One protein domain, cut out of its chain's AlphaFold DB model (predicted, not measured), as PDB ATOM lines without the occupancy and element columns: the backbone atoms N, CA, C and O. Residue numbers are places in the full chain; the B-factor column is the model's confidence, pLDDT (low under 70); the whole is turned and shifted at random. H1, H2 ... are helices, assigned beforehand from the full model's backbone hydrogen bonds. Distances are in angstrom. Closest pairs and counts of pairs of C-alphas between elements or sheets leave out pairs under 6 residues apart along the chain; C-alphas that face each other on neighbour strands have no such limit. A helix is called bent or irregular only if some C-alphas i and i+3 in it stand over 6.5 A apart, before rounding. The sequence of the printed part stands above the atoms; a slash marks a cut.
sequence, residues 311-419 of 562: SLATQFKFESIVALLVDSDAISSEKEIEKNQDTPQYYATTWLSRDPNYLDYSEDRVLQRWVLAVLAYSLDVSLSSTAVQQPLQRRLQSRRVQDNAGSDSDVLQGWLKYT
ATOM      1  N   SER A 311      51.433 -14.261   8.481       81.44
ATOM      2  CA  SER A 311      52.606 -14.368   9.350       81.44
ATOM      3  C   SER A 311      52.237 -15.137  10.620       81.44
ATOM      4  O   SER A 311      51.146 -14.944  11.159       81.44
ATOM      5  N   LEU A 312      53.143 -15.980  11.122       85.06
ATOM      6  CA  LEU A 312      52.886 -16.775  12.329       85.06
ATOM      7  C   LEU A 312      52.517 -15.884  13.532       85.06
ATOM      8  O   LEU A 312      51.690 -16.263  14.351       85.06
ATOM      9  N   ALA A 313      53.048 -14.657  13.586       83.12
ATOM     10  CA  ALA A 313      52.667 -13.649  14.574       83.12
ATOM     11  C   ALA A 313      51.231 -13.117  14.378       83.12
ATOM     12  O   ALA A 313      50.533 -12.879  15.358       83.12
ATOM     13  N   THR A 314      50.764 -12.947  13.137       85.31
ATOM     14  CA  THR A 314      49.372 -12.565  12.825       85.31
ATOM     15  C   THR A 314      48.396 -13.694  13.161       85.31
ATOM     16  O   THR A 314      47.315 -13.424  13.677       85.31
ATOM     17  N   GLN A 315      48.779 -14.952  12.913       89.00
ATOM     18  CA  GLN A 315      47.997 -16.118  13.327       89.00
ATOM     19  C   GLN A 315      47.922 -16.216  14.859       89.00
ATOM     20  O   GLN A 315      46.827 -16.242  15.407       89.00
ATOM     21  N   PHE A 316      49.060 -16.144  15.556       89.94
ATOM     22  CA  PHE A 316      49.098 -16.160  17.021       89.94
ATOM     23  C   PHE A 316      48.288 -15.010  17.648       89.94
ATOM     24  O   PHE A 316      47.572 -15.218  18.626       89.94
ATOM     25  N   LYS A 317      48.340 -13.798  17.069       93.62
ATOM     26  CA  LYS A 317      47.472 -12.678  17.476       93.62
ATOM     27  C   LYS A 317      45.987 -13.000  17.270       93.62
ATOM     28  O   LYS A 317      45.191 -12.679  18.141       93.62
ATOM     29  N   PHE A 318      45.611 -13.629  16.154       94.12
ATOM     30  CA  PHE A 318      44.224 -14.028  15.882       94.12
ATOM     31  C   PHE A 318      43.722 -15.040  16.920       94.12
ATOM     32  O   PHE A 318      42.710 -14.788  17.562       94.12
ATOM     33  N   GLU A 319      44.470 -16.122  17.149       93.12
ATOM     34  CA  GLU A 319      44.173 -17.146  18.164       93.12
ATOM     35  C   GLU A 319      44.069 -16.527  19.574       93.12
ATOM     36  O   GLU A 319      43.116 -16.788  20.305       93.12
ATOM     37  N   SER A 320      44.978 -15.606  19.920       93.44
ATOM     38  CA  SER A 320      44.949 -14.871  21.198       93.44
ATOM     39  C   SER A 320      43.697 -13.998  21.371       93.44
ATOM     40  O   SER A 320      43.127 -13.957  22.459       93.44
ATOM     41  N   ILE A 321      43.252 -13.305  20.313       95.44
ATOM     42  CA  ILE A 321      42.012 -12.510  20.343       95.44
ATOM     43  C   ILE A 321      40.804 -13.435  20.510       95.44
ATOM     44  O   ILE A 321      39.924 -13.151  21.314       95.44
ATOM     45  N   VAL A 322      40.758 -14.550  19.776       95.25
ATOM     46  CA  VAL A 322      39.636 -15.495  19.842       95.25
ATOM     47  C   VAL A 322      39.514 -16.127  21.233       95.25
ATOM     48  O   VAL A 322      38.401 -16.205  21.754       95.25
ATOM     49  N   ALA A 323      40.628 -16.477  21.881       94.38
ATOM     50  CA  ALA A 323      40.628 -16.932  23.273       94.38
ATOM     51  C   ALA A 323      40.054 -15.871  24.234       94.38
ATOM     52  O   ALA A 323      39.169 -16.180  25.031       94.38
ATOM     53  N   LEU A 324      40.478 -14.607  24.106       94.81
ATOM     54  CA  LEU A 324      39.961 -13.487  24.906       94.81
ATOM     55  C   LEU A 324      38.454 -13.257  24.694       94.81
ATOM     56  O   LEU A 324      37.741 -12.949  25.649       94.81
ATOM     57  N   LEU A 325      37.951 -13.430  23.469       95.19
ATOM     58  CA  LEU A 325      36.521 -13.315  23.156       95.19
ATOM     59  C   LEU A 325      35.686 -14.449  23.777       95.19
ATOM     60  O   LEU A 325      34.540 -14.222  24.155       95.19
ATOM     61  N   VAL A 326      36.253 -15.649  23.941       94.88
ATOM     62  CA  VAL A 326      35.608 -16.740  24.694       94.88
ATOM     63  C   VAL A 326      35.655 -16.462  26.204       94.88
ATOM     64  O   VAL A 326      34.629 -16.550  26.871       94.88
ATOM     65  N   ASP A 327      36.803 -16.041  26.746       94.19
ATOM     66  CA  ASP A 327      36.985 -15.741  28.183       94.19
ATOM     67  C   ASP A 327      36.248 -14.469  28.669       94.19
ATOM     68  O   ASP A 327      36.220 -14.170  29.874       94.19
ATOM     69  N   SER A 328      35.642 -13.711  27.754       90.56
ATOM     70  CA  SER A 328      34.768 -12.558  28.025       90.56
ATOM     71  C   SER A 328      33.283 -12.825  27.735       90.56
ATOM     72  O   SER A 328      32.487 -11.893  27.815       90.56
ATOM     73  N   ASP A 329      32.907 -14.074  27.425       90.56
ATOM     74  CA  ASP A 329      31.556 -14.483  26.998       90.56
ATOM     75  C   ASP A 329      31.045 -13.725  25.739       90.56
ATOM     76  O   ASP A 329      29.847 -13.699  25.458       90.56
ATOM     77  N   ALA A 330      31.948 -13.119  24.952       89.62
ATOM     78  CA  ALA A 330      31.631 -12.318  23.764       89.62
ATOM     79  C   ALA A 330      31.325 -13.163  22.512       89.62
ATOM     80  O   ALA A 330      30.631 -12.691  21.611       89.62
ATOM     81  N   ILE A 331      31.824 -14.403  22.455       91.38
ATOM     82  CA  ILE A 331      31.449 -15.431  21.468       91.38
ATOM     83  C   ILE A 331      31.239 -16.778  22.166       91.38
ATOM     84  O   ILE A 331      31.871 -17.070  23.180       91.38
ATOM     85  N   SER A 332      30.389 -17.644  21.607       86.50
ATOM     86  CA  SER A 332      30.051 -18.935  22.229       86.50
ATOM     87  C   SER A 332      31.174 -19.973  22.144       86.50
ATOM     88  O   SER A 332      31.241 -20.895  22.959       86.50
ATOM     89  N   SER A 333      32.037 -19.865  21.128       89.00
ATOM     90  CA  SER A 333      33.233 -20.691  20.953       89.00
ATOM     91  C   SER A 333      34.138 -20.140  19.850       89.00
ATOM     92  O   SER A 333      33.667 -19.529  18.898       89.00
ATOM     93  N   GLU A 334      35.426 -20.472  19.905       86.31
ATOM     94  CA  GLU A 334      36.411 -20.245  18.833       86.31
ATOM     95  C   GLU A 334      35.903 -20.663  17.436       86.31
ATOM     96  O   GLU A 334      35.977 -19.907  16.463       86.31
ATOM     97  N   LYS A 335      35.247 -21.826  17.375       84.75
ATOM     98  CA  LYS A 335      34.660 -22.405  16.158       84.75
ATOM     99  C   LYS A 335      33.533 -21.577  15.544       84.75
ATOM    100  O   LYS A 335      33.142 -21.859  14.414       84.75
ATOM    101  N   GLU A 336      32.980 -20.603  16.256       83.62
ATOM    102  CA  GLU A 336      31.979 -19.678  15.719       83.62
ATOM    103  C   GLU A 336      32.598 -18.757  14.659       83.62
ATOM    104  O   GLU A 336      32.060 -18.632  13.558       83.62
ATOM    105  N   ILE A 337      33.783 -18.216  14.956       86.62
ATOM    106  CA  ILE A 337      34.547 -17.342  14.061       86.62
ATOM    107  C   ILE A 337      35.238 -18.158  12.958       86.62
ATOM    108  O   ILE A 337      35.135 -17.811  11.781       86.62
ATOM    109  N   GLU A 338      35.907 -19.267  13.300       79.62
ATOM    110  CA  GLU A 338      36.652 -20.077  12.319       79.62
ATOM    111  C   GLU A 338      35.768 -20.638  11.194       79.62
ATOM    112  O   GLU A 338      36.174 -20.695  10.029       79.62
ATOM    113  N   LYS A 339      34.553 -21.076  11.549       80.81
ATOM    114  CA  LYS A 339      33.621 -21.770  10.651       80.81
ATOM    115  C   LYS A 339      32.989 -20.846   9.610       80.81
ATOM    116  O   LYS A 339      32.510 -21.345   8.591       80.81
ATOM    117  N   ASN A 340      32.944 -19.536   9.855       80.94
ATOM    118  CA  ASN A 340      32.279 -18.585   8.969       80.94
ATOM    119  C   ASN A 340      33.125 -17.324   8.737       80.94
ATOM    120  O   ASN A 340      32.894 -16.263   9.318       80.94
ATOM    121  N   GLN A 341      34.077 -17.453   7.811       85.81
ATOM    122  CA  GLN A 341      35.039 -16.414   7.418       85.81
ATOM    123  C   GLN A 341      34.418 -15.229   6.643       85.81
ATOM    124  O   GLN A 341      35.113 -14.296   6.251       85.81
ATOM    125  N   ASP A 342      33.100 -15.262   6.442       83.88
ATOM    126  CA  ASP A 342      32.296 -14.240   5.767       83.88
ATOM    127  C   ASP A 342      31.485 -13.372   6.760       83.88
ATOM    128  O   ASP A 342      30.501 -12.730   6.388       83.88
ATOM    129  N   THR A 343      31.870 -13.368   8.041       88.00
ATOM    130  CA  THR A 343      31.186 -12.640   9.126       88.00
ATOM    131  C   THR A 343      31.861 -11.311   9.483       88.00
ATOM    132  O   THR A 343      33.092 -11.223   9.455       88.00
ATOM    133  N   PRO A 344      31.098 -10.283   9.917       90.50
ATOM    134  CA  PRO A 344      31.660  -9.085  10.548       90.50
ATOM    135  C   PRO A 344      32.609  -9.399  11.713       90.50
ATOM    136  O   PRO A 344      33.643  -8.751  11.846       90.50
ATOM    137  N   GLN A 345      32.294 -10.435  12.494       93.06
ATOM    138  CA  GLN A 345      33.096 -10.977  13.590       93.06
ATOM    139  C   GLN A 345      34.466 -11.471  13.097       93.06
ATOM    140  O   GLN A 345      35.497 -11.038  13.612       93.06
ATOM    141  N   TYR A 346      34.510 -12.299  12.047       92.50
ATOM    142  CA  TYR A 346      35.769 -12.760  11.450       92.50
ATOM    143  C   TYR A 346      36.595 -11.616  10.847       92.50
ATOM    144  O   TYR A 346      37.814 -11.566  11.046       92.50
ATOM    145  N   TYR A 347      35.960 -10.676  10.138       91.62
ATOM    146  CA  TYR A 347      36.664  -9.520   9.575       91.62
ATOM    147  C   TYR A 347      37.211  -8.589  10.671       91.62
ATOM    148  O   TYR A 347      38.340  -8.116  10.543       91.62
ATOM    149  N   ALA A 348      36.484  -8.396  11.778       93.81
ATOM    150  CA  ALA A 348      36.949  -7.650  12.948       93.81
ATOM    151  C   ALA A 348      38.175  -8.306  13.603       93.81
ATOM    152  O   ALA A 348      39.194  -7.641  13.797       93.81
ATOM    153  N   THR A 349      38.128  -9.615  13.867       94.62
ATOM    154  CA  THR A 349      39.257 -10.367  14.444       94.62
ATOM    155  C   THR A 349      40.471 -10.383  13.507       94.62
ATOM    156  O   THR A 349      41.600 -10.196  13.954       94.62
ATOM    157  N   THR A 350      40.257 -10.536  12.195       92.94
ATOM    158  CA  THR A 350      41.335 -10.537  11.183       92.94
ATOM    159  C   THR A 350      41.943  -9.152  10.957       92.94
ATOM    160  O   THR A 350      43.113  -9.047  10.595       92.94
ATOM    161  N   TRP A 351      41.172  -8.082  11.156       93.06
ATOM    162  CA  TRP A 351      41.681  -6.711  11.177       93.06
ATOM    163  C   TRP A 351      42.507  -6.450  12.444       93.06
ATOM    164  O   TRP A 351      43.644  -5.993  12.353       93.06
ATOM    165  N   LEU A 352      41.989  -6.815  13.619       94.00
ATOM    166  CA  LEU A 352      42.659  -6.556  14.895       94.00
ATOM    167  C   LEU A 352      43.944  -7.388  15.068       94.00
ATOM    168  O   LEU A 352      44.928  -6.882  15.604       94.00
ATOM    169  N   SER A 353      44.004  -8.614  14.529       94.06
ATOM    170  CA  SER A 353      45.231  -9.431  14.545       94.06
ATOM    171  C   SER A 353      46.360  -8.888  13.656       94.06
ATOM    172  O   SER A 353      47.520  -9.287  13.806       94.06
ATOM    173  N   ARG A 354      46.044  -7.956  12.745       92.62
ATOM    174  CA  ARG A 354      47.007  -7.232  11.899       92.62
ATOM    175  C   ARG A 354      47.495  -5.926  12.524       92.62
ATOM    176  O   ARG A 354      48.502  -5.400  12.052       92.62
ATOM    177  N   ASP A 355      46.840  -5.426  13.573       91.31
ATOM    178  CA  ASP A 355      47.253  -4.197  14.252       91.31
ATOM    179  C   ASP A 355      48.668  -4.384  14.845       91.31
ATOM    180  O   ASP A 355      48.881  -5.319  15.633       91.31
ATOM    181  N   PRO A 356      49.667  -3.554  14.479       89.81
ATOM    182  CA  PRO A 356      51.006  -3.647  15.054       89.81
ATOM    183  C   PRO A 356      50.974  -3.482  16.580       89.81
ATOM    184  O   PRO A 356      51.585  -4.296  17.277       89.81
ATOM    185  N   ASN A 357      50.167  -2.536  17.067       90.19
ATOM    186  CA  ASN A 357      50.077  -2.067  18.452       90.19
ATOM    187  C   ASN A 357      49.209  -2.980  19.339       90.19
ATOM    188  O   ASN A 357      48.958  -2.663  20.495       90.19
ATOM    189  N   TYR A 358      48.728  -4.118  18.816       88.62
ATOM    190  CA  TYR A 358      47.842  -5.055  19.527       88.62
ATOM    191  C   TYR A 358      48.284  -5.380  20.970       88.62
ATOM    192  O   TYR A 358      47.442  -5.511  21.852       88.62
ATOM    193  N   LEU A 359      49.597  -5.504  21.204       88.00
ATOM    194  CA  LEU A 359      50.173  -5.872  22.504       88.00
ATOM    195  C   LEU A 359      50.226  -4.711  23.516       88.00
ATOM    196  O   LEU A 359      50.516  -4.952  24.684       88.00
ATOM    197  N   ASP A 360      49.945  -3.479  23.084       90.62
ATOM    198  CA  ASP A 360      49.953  -2.276  23.925       90.62
ATOM    199  C   ASP A 360      48.570  -1.987  24.554       90.62
ATOM    200  O   ASP A 360      48.436  -1.096  25.397       90.62
ATOM    201  N   TYR A 361      47.528  -2.723  24.149       91.56
ATOM    202  CA  TYR A 361      46.150  -2.551  24.619       91.56
ATOM    203  C   TYR A 361      45.825  -3.450  25.824       91.56
ATOM    204  O   TYR A 361      46.260  -4.597  25.903       91.56
ATOM    205  N   SER A 362      44.998  -2.950  26.749       93.94
ATOM    206  CA  SER A 362      44.375  -3.782  27.789       93.94
ATOM    207  C   SER A 362      43.280  -4.680  27.204       93.94
ATOM    208  O   SER A 362      42.730  -4.378  26.147       93.94
ATOM    209  N   GLU A 363      42.904  -5.744  27.921       94.06
ATOM    210  CA  GLU A 363      41.828  -6.666  27.512       94.06
ATOM    211  C   GLU A 363      40.517  -5.921  27.189       94.06
ATOM    212  O   GLU A 363      39.919  -6.151  26.138       94.06
ATOM    213  N   ASP A 364      40.132  -4.944  28.021       93.88
ATOM    214  CA  ASP A 364      38.951  -4.096  27.800       93.88
ATOM    215  C   ASP A 364      39.051  -3.265  26.504       93.88
ATOM    216  O   ASP A 364      38.066  -3.108  25.782       93.88
ATOM    217  N   ARG A 365      40.248  -2.752  26.172       94.06
ATOM    218  CA  ARG A 365      40.500  -1.988  24.934       94.06
ATOM    219  C   ARG A 365      40.573  -2.904  23.707       94.06
ATOM    220  O   ARG A 365      40.113  -2.508  22.639       94.06
ATOM    221  N   VAL A 366      41.080  -4.132  23.841       95.81
ATOM    222  CA  VAL A 366      41.021  -5.165  22.788       95.81
ATOM    223  C   VAL A 366      39.564  -5.503  22.467       95.81
ATOM    224  O   VAL A 366      39.171  -5.433  21.301       95.81
ATOM    225  N   LEU A 367      38.749  -5.785  23.490       96.38
ATOM    226  CA  LEU A 367      37.321  -6.070  23.336       96.38
ATOM    227  C   LEU A 367      36.577  -4.878  22.714       96.38
ATOM    228  O   LEU A 367      35.854  -5.047  21.735       96.38
ATOM    229  N   GLN A 368      36.820  -3.660  23.204       96.19
ATOM    230  CA  GLN A 368      36.251  -2.430  22.647       96.19
ATOM    231  C   GLN A 368      36.558  -2.257  21.155       96.19
ATOM    232  O   GLN A 368      35.652  -2.015  20.355       96.19
ATOM    233  N   ARG A 369      37.829  -2.398  20.758       95.75
ATOM    234  CA  ARG A 369      38.254  -2.237  19.357       95.75
ATOM    235  C   ARG A 369      37.708  -3.350  18.472       95.75
ATOM    236  O   ARG A 369      37.379  -3.080  17.319       95.75
ATOM    237  N   TRP A 370      37.537  -4.559  19.010       96.56
ATOM    238  CA  TRP A 370      36.825  -5.632  18.324       96.56
ATOM    239  C   TRP A 370      35.348  -5.283  18.103       96.56
ATOM    240  O   TRP A 370      34.911  -5.299  16.957       96.56
ATOM    241  N   VAL A 371      34.594  -4.868  19.130       97.19
ATOM    242  CA  VAL A 371      33.168  -4.498  18.990       97.19
ATOM    243  C   VAL A 371      32.969  -3.348  17.997       97.19
ATOM    244  O   VAL A 371      32.095  -3.414  17.132       97.19
ATOM    245  N   LEU A 372      33.798  -2.302  18.067       95.31
ATOM    246  CA  LEU A 372      33.735  -1.176  17.128       95.31
ATOM    247  C   LEU A 372      34.116  -1.593  15.693       95.31
ATOM    248  O   LEU A 372      33.585  -1.037  14.730       95.31
ATOM    249  N   ALA A 373      34.976  -2.602  15.526       94.25
ATOM    250  CA  ALA A 373      35.260  -3.200  14.225       94.25
ATOM    251  C   ALA A 373      34.112  -4.101  13.728       94.25
ATOM    252  O   ALA A 373      33.750  -4.009  12.556       94.25
ATOM    253  N   VAL A 374      33.476  -4.902  14.595       94.38
ATOM    254  CA  VAL A 374      32.255  -5.666  14.270       94.38
ATOM    255  C   VAL A 374      31.156  -4.715  13.804       94.38
ATOM    256  O   VAL A 374      30.503  -4.989  12.796       94.38
ATOM    257  N   LEU A 375      31.011  -3.554  14.452       94.00
ATOM    258  CA  LEU A 375      30.142  -2.482  13.977       94.00
ATOM    259  C   LEU A 375      30.558  -1.996  12.582       94.00
ATOM    260  O   LEU A 375      29.738  -2.038  11.674       94.00
ATOM    261  N   ALA A 376      31.816  -1.608  12.361       91.06
ATOM    262  CA  ALA A 376      32.280  -1.094  11.064       91.06
ATOM    263  C   ALA A 376      32.226  -2.110   9.898       91.06
ATOM    264  O   ALA A 376      32.175  -1.709   8.730       91.06
ATOM    265  N   TYR A 377      32.230  -3.417  10.183       89.81
ATOM    266  CA  TYR A 377      31.997  -4.464   9.183       89.81
ATOM    267  C   TYR A 377      30.513  -4.826   9.018       89.81
ATOM    268  O   TYR A 377      30.134  -5.261   7.931       89.81
ATOM    269  N   SER A 378      29.673  -4.610  10.036       89.44
ATOM    270  CA  SER A 378      28.207  -4.748   9.947       89.44
ATOM    271  C   SER A 378      27.545  -3.549   9.257       89.44
ATOM    272  O   SER A 378      26.559  -3.718   8.542       89.44
ATOM    273  N   LEU A 379      28.107  -2.352   9.449       85.38
ATOM    274  CA  LEU A 379      27.699  -1.082   8.850       85.38
ATOM    275  C   LEU A 379      28.472  -0.821   7.553       85.38
ATOM    276  O   LEU A 379      29.458  -0.085   7.535       85.38
ATOM    277  N   ASP A 380      28.029  -1.425   6.454       72.75
ATOM    278  CA  ASP A 380      28.564  -1.129   5.124       72.75
ATOM    279  C   ASP A 380      27.511  -1.347   4.034       72.75
ATOM    280  O   ASP A 380      26.613  -2.180   4.157       72.75
ATOM    281  N   VAL A 381      27.728  -0.623   2.940       57.06
ATOM    282  CA  VAL A 381      27.038  -0.601   1.653       57.06
ATOM    283  C   VAL A 381      25.571  -0.160   1.667       57.06
ATOM    284  O   VAL A 381      24.709  -0.744   2.315       57.06
ATOM    285  N   SER A 382      25.266   0.816   0.803       54.25
ATOM    286  CA  SER A 382      23.912   1.210   0.362       54.25
ATOM    287  C   SER A 382      23.300   0.139  -0.572       54.25
ATOM    288  O   SER A 382      22.826   0.396  -1.678       54.25
ATOM    289  N   LEU A 383      23.392  -1.126  -0.157       53.16
ATOM    290  CA  LEU A 383      22.799  -2.277  -0.823       53.16
ATOM    291  C   LEU A 383      21.798  -2.902   0.143       53.16
ATOM    292  O   LEU A 383      22.160  -3.421   1.197       53.16
ATOM    293  N   SER A 384      20.527  -2.859  -0.248       51.72
ATOM    294  CA  SER A 384      19.449  -3.647   0.354       51.72
ATOM    295  C   SER A 384      19.870  -5.106   0.584       51.72
ATOM    296  O   SER A 384      20.654  -5.647  -0.190       51.72
ATOM    297  N   SER A 385      19.288  -5.785   1.572       52.28
ATOM    298  CA  SER A 385      19.648  -7.149   2.017       52.28
ATOM    299  C   SER A 385      19.360  -8.296   1.018       52.28
ATOM    300  O   SER A 385      19.138  -9.442   1.406       52.28
ATOM    301  N   THR A 386      19.378  -8.029  -0.291       56.41
ATOM    302  CA  THR A 386      19.199  -9.042  -1.335       56.41
ATOM    303  C   THR A 386      20.393 -10.001  -1.392       56.41
ATOM    304  O   THR A 386      21.557  -9.594  -1.397       56.41
ATOM    305  N   ALA A 387      20.120 -11.303  -1.520       56.19
ATOM    306  CA  ALA A 387      21.158 -12.340  -1.597       56.19
ATOM    307  C   ALA A 387      22.145 -12.151  -2.775       56.19
ATOM    308  O   ALA A 387      23.269 -12.647  -2.736       56.19
ATOM    309  N   VAL A 388      21.749 -11.392  -3.805       57.00
ATOM    310  CA  VAL A 388      22.577 -11.042  -4.973       57.00
ATOM    311  C   VAL A 388      23.725 -10.087  -4.608       57.00
ATOM    312  O   VAL A 388      24.745 -10.068  -5.292       57.00
ATOM    313  N   GLN A 389      23.586  -9.302  -3.535       61.94
ATOM    314  CA  GLN A 389      24.511  -8.215  -3.180       61.94
ATOM    315  C   GLN A 389      25.577  -8.627  -2.138       61.94
ATOM    316  O   GLN A 389      26.673  -8.061  -2.122       61.94
ATOM    317  N   GLN A 390      25.346  -9.703  -1.373       68.69
ATOM    318  CA  GLN A 390      26.312 -10.275  -0.416       68.69
ATOM    319  C   GLN A 390      27.714 -10.611  -0.989       68.69
ATOM    320  O   GLN A 390      28.700 -10.469  -0.262       68.69
ATOM    321  N   PRO A 391      27.891 -11.074  -2.248       75.06
ATOM    322  CA  PRO A 391      29.225 -11.307  -2.816       75.06
ATOM    323  C   PRO A 391      30.031 -10.021  -3.048       75.06
ATOM    324  O   PRO A 391      31.257 -10.079  -3.127       75.06
ATOM    325  N   LEU A 392      29.366  -8.866  -3.180       75.19
ATOM    326  CA  LEU A 392      30.027  -7.568  -3.310       75.19
ATOM    327  C   LEU A 392      30.395  -7.004  -1.933       75.19
ATOM    328  O   LEU A 392      31.530  -6.573  -1.750       75.19
ATOM    329  N   GLN A 393      29.491  -7.103  -0.955       76.00
ATOM    330  CA  GLN A 393      29.739  -6.711   0.438       76.00
ATOM    331  C   GLN A 393      30.983  -7.410   1.018       76.00
ATOM    332  O   GLN A 393      31.918  -6.737   1.443       76.00
ATOM    333  N   ARG A 394      31.079  -8.742   0.880       78.62
ATOM    334  CA  ARG A 394      32.260  -9.529   1.296       78.62
ATOM    335  C   ARG A 394      33.569  -9.065   0.661       78.62
ATOM    336  O   ARG A 394      34.605  -9.053   1.320       78.62
ATOM    337  N   ARG A 395      33.544  -8.640  -0.610       81.38
ATOM    338  CA  ARG A 395      34.725  -8.091  -1.307       81.38
ATOM    339  C   ARG A 395      35.140  -6.722  -0.768       81.38
ATOM    340  O   ARG A 395      36.335  -6.437  -0.752       81.38
ATOM    341  N   LEU A 396      34.190  -5.891  -0.335       78.44
ATOM    342  CA  LEU A 396      34.465  -4.590   0.285       78.44
ATOM    343  C   LEU A 396      35.018  -4.765   1.704       78.44
ATOM    344  O   LEU A 396      36.076  -4.220   2.013       78.44
ATOM    345  N   GLN A 397      34.385  -5.609   2.524       82.56
ATOM    346  CA  GLN A 397      34.861  -5.966   3.867       82.56
ATOM    347  C   GLN A 397      36.275  -6.578   3.808       82.56
ATOM    348  O   GLN A 397      37.201  -6.060   4.431       82.56
ATOM    349  N   SER A 398      36.485  -7.590   2.954       82.62
ATOM    350  CA  SER A 398      37.801  -8.219   2.741       82.62
ATOM    351  C   SER A 398      38.874  -7.238   2.256       82.62
ATOM    352  O   SER A 398      40.045  -7.405   2.595       82.62
ATOM    353  N   ARG A 399      38.502  -6.210   1.477       81.81
ATOM    354  CA  ARG A 399      39.430  -5.150   1.059       81.81
ATOM    355  C   ARG A 399      39.786  -4.223   2.220       81.81
ATOM    356  O   ARG A 399      40.960  -3.915   2.385       81.81
ATOM    357  N   ARG A 400      38.828  -3.814   3.058       80.50
ATOM    358  CA  ARG A 400      39.104  -2.944   4.221       80.50
ATOM    359  C   ARG A 400      40.057  -3.604   5.233       80.50
ATOM    360  O   ARG A 400      40.928  -2.920   5.766       80.50
ATOM    361  N   VAL A 401      39.997  -4.935   5.368       84.50
ATOM    362  CA  VAL A 401      40.965  -5.771   6.117       84.50
ATOM    363  C   VAL A 401      42.380  -5.787   5.489       84.50
ATOM    364  O   VAL A 401      43.360  -6.078   6.178       84.50
ATOM    365  N   GLN A 402      42.524  -5.500   4.190       80.19
ATOM    366  CA  GLN A 402      43.810  -5.468   3.467       80.19
ATOM    367  C   GLN A 402      44.410  -4.054   3.381       80.19
ATOM    368  O   GLN A 402      45.590  -3.881   3.674       80.19
ATOM    369  N   ASP A 403      43.603  -3.047   3.045       70.94
ATOM    370  CA  ASP A 403      44.052  -1.682   2.722       70.94
ATOM    371  C   ASP A 403      44.180  -0.765   3.966       70.94
ATOM    372  O   ASP A 403      44.106   0.460   3.850       70.94
ATOM    373  N   ASN A 404      44.316  -1.337   5.174       63.28
ATOM    374  CA  ASN A 404      44.320  -0.632   6.474       63.28
ATOM    375  C   ASN A 404      43.193   0.423   6.613       63.28
ATOM    376  O   ASN A 404      43.417   1.512   7.145       63.28
ATOM    377  N   ALA A 405      42.005   0.120   6.067       62.06
ATOM    378  CA  ALA A 405      40.846   1.020   5.967       62.06
ATOM    379  C   ALA A 405      41.149   2.449   5.440       62.06
ATOM    380  O   ALA A 405      40.449   3.413   5.753       62.06
ATOM    381  N   GLY A 406      42.200   2.608   4.630       52.91
ATOM    382  CA  GLY A 406      42.733   3.909   4.205       52.91
ATOM    383  C   GLY A 406      42.139   4.493   2.919       52.91
ATOM    384  O   GLY A 406      42.793   5.322   2.291       52.91
ATOM    385  N   SER A 407      40.960   4.050   2.473       55.09
ATOM    386  CA  SER A 407      40.391   4.473   1.185       55.09
ATOM    387  C   SER A 407      39.532   5.735   1.308       55.09
ATOM    388  O   SER A 407      38.544   5.744   2.040       55.09
ATOM    389  N   ASP A 408      39.838   6.764   0.512       49.16
ATOM    390  CA  ASP A 408      39.069   8.022   0.417       49.16
ATOM    391  C   ASP A 408      37.634   7.867  -0.140       49.16
ATOM    392  O   ASP A 408      36.922   8.858  -0.293       49.16
ATOM    393  N   SER A 409      37.190   6.643  -0.446       58.31
ATOM    394  CA  SER A 409      35.810   6.339  -0.850       58.31
ATOM    395  C   SER A 409      34.998   5.549   0.185       58.31
ATOM    396  O   SER A 409      33.883   5.141  -0.134       58.31
ATOM    397  N   ASP A 410      35.533   5.273   1.380       69.94
ATOM    398  CA  ASP A 410      34.760   4.646   2.465       69.94
ATOM    399  C   ASP A 410      33.828   5.679   3.125       69.94
ATOM    400  O   ASP A 410      34.230   6.805   3.418       69.94
ATOM    401  N   VAL A 411      32.579   5.292   3.390       70.88
ATOM    402  CA  VAL A 411      31.615   6.122   4.128       70.88
ATOM    403  C   VAL A 411      32.047   6.275   5.592       70.88
ATOM    404  O   VAL A 411      31.816   7.323   6.187       70.88
ATOM    405  N   LEU A 412      32.734   5.279   6.164       76.62
ATOM    406  CA  LEU A 412      33.317   5.320   7.510       76.62
ATOM    407  C   LEU A 412      34.769   5.849   7.517       76.62
ATOM    408  O   LEU A 412      35.583   5.407   8.331       76.62
ATOM    409  N   GLN A 413      35.115   6.795   6.629       76.06
ATOM    410  CA  GLN A 413      36.465   7.370   6.503       76.06
ATOM    411  C   GLN A 413      37.028   7.818   7.870       76.06
ATOM    412  O   GLN A 413      36.666   8.862   8.405       76.06
ATOM    413  N   GLY A 414      37.953   7.036   8.439       82.00
ATOM    414  CA  GLY A 414      38.535   7.305   9.761       82.00
ATOM    415  C   GLY A 414      38.336   6.213  10.811       82.00
ATOM    416  O   GLY A 414      39.069   6.230  11.794       82.00
ATOM    417  N   TRP A 415      37.412   5.273  10.603       87.56
ATOM    418  CA  TRP A 415      37.281   4.050  11.407       87.56
ATOM    419  C   TRP A 415      38.300   2.988  10.971       87.56
ATOM    420  O   TRP A 415      38.978   3.157   9.958       87.56
ATOM    421  N   LEU A 416      38.407   1.889  11.732       89.62
ATOM    422  CA  LEU A 416      39.266   0.734  11.411       89.62
ATOM    423  C   LEU A 416      40.752   1.109  11.194       89.62
ATOM    424  O   LEU A 416      41.489   0.444  10.465       89.62
ATOM    425  N   LYS A 417      41.218   2.169  11.863       88.50
ATOM    426  CA  LYS A 417      42.625   2.591  11.871       88.50
ATOM    427  C   LYS A 417      43.329   2.074  13.118       88.50
ATOM    428  O   LYS A 417      42.776   2.161  14.209       88.50
ATOM    429  N   TYR A 418      44.589   1.664  12.976       89.56
ATOM    430  CA  TYR A 418      45.461   1.265  14.095       89.56
ATOM    431  C   TYR A 418      45.929   2.444  14.980       89.56
ATOM    432  O   TYR A 418      46.799   2.292  15.834       89.56
ATOM    433  N   THR A 419      45.366   3.640  14.780       89.44
ATOM    434  CA  THR A 419      45.422   4.732  15.756       89.44
ATOM    435  C   THR A 419      44.511   4.424  16.949       89.44
ATOM    436  O   THR A 419      43.733   3.467  16.934       89.44
TER     437      THR A 419
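What this domain is: This is residues 311 to 419 of the 562 residues of the protein "Hypothetical protein" of Pseudo-nitzschia australis (UniProt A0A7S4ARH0). A short helix, H3, sits in the middle of a rounded helical domain; the long helix H5 packs across it, and the equally long H1 crosses H3 on another side. H6 lies on the side of H3 away from H1, running much the same way as H3 but more loosely placed; the short H2 sits by H1 and the short H4 near H1 and H5, while a tail without a named element, residues 401 to 419, folds back from H6. The printed part has 109 residues with six named helices, H1 to H6 in order along the chain, and no named strand; its class is all helix. It is compact, with a radius of gyration of the C-alphas of 13.7 A and spans of 35 by 29 by 25 A.

Where its parts are: H1, residues 312 to 327, begins at C-alpha 312 at (52.886, -16.775, 12.329) and is 22.5 A long. H2 is residues 334 to 338, 6.5 A. H3, residues 344 to 352, is 12.1 A long, with C-alpha 344 at (31.660, -9.085, 10.548). H4, residues 356 to 360, 9.0 A, is irregular: C-alphas 356 and 359 are 7.8 A apart. H5, residues 363 to 378, is 22.3 A long. H6, residues 390 to 400, is 15.5 A long and ends at C-alpha 400 at (39.104, -2.944, 4.221).

How they stand to each other: The helix packing is mostly crossed, with no shallow tilt among the three pairs that touch and have a tilt. H1 touches H2 with residues 322 to 326 alone; the closest C-alphas, of Val 322 and Glu 334, are 5.8 A apart. H1 touches H3 with residues 318 to 322 alone, closest C-alphas Phe 318 and Thr 349 at 6.3 A, at a steep tilt of 52 degrees, opposite ways. H3 and H5 touch, closest C-alphas Pro 344 and Tyr 377 at 4.8 A, at a steep tilt of 52 degrees, opposite ways. H1 and H5 only just touch, with 3 pairs of C-alphas within 8 A, through residues 321 to 325 and 363 to 367 alone; the closest C-alphas, of Leu 325 and Leu 367, are 7.3 A apart, and the lines are about perpendicular at 82 degrees. H2 and H3 only just touch, with 3 such pairs, and only at the corner by their link, closest C-alphas Ile 337 and Tyr 346 at 5.4 A. H4 is close to H1 but not clearly touching, closest C-alphas Lys 317 and Tyr 358 at 7.9 A. H6 is close to H3 but not clearly touching, closest C-alphas Tyr 347 and Gln 397 at 7.0 A, at a shallow tilt of 15 degrees, the same way. H1 and H6 are apart. Each O i to N i+4 pair is within hydrogen-bond range in H1, H2, H3 and H5; the count is 6 of 7 in H6 and 0 of 1 in H4, where 1 of 2 O i to N i+3 pairs is within range.

The domain as a whole: The two C-alphas farthest apart, of Asp 360 and Val 388, are 40.8 A apart. The printed part has no cut, and the link from H5 to H6, 11 residues, is long. The mean pLDDT of the printed part is 83.5; residues 381 to 390 and 404 to 410 are under 70.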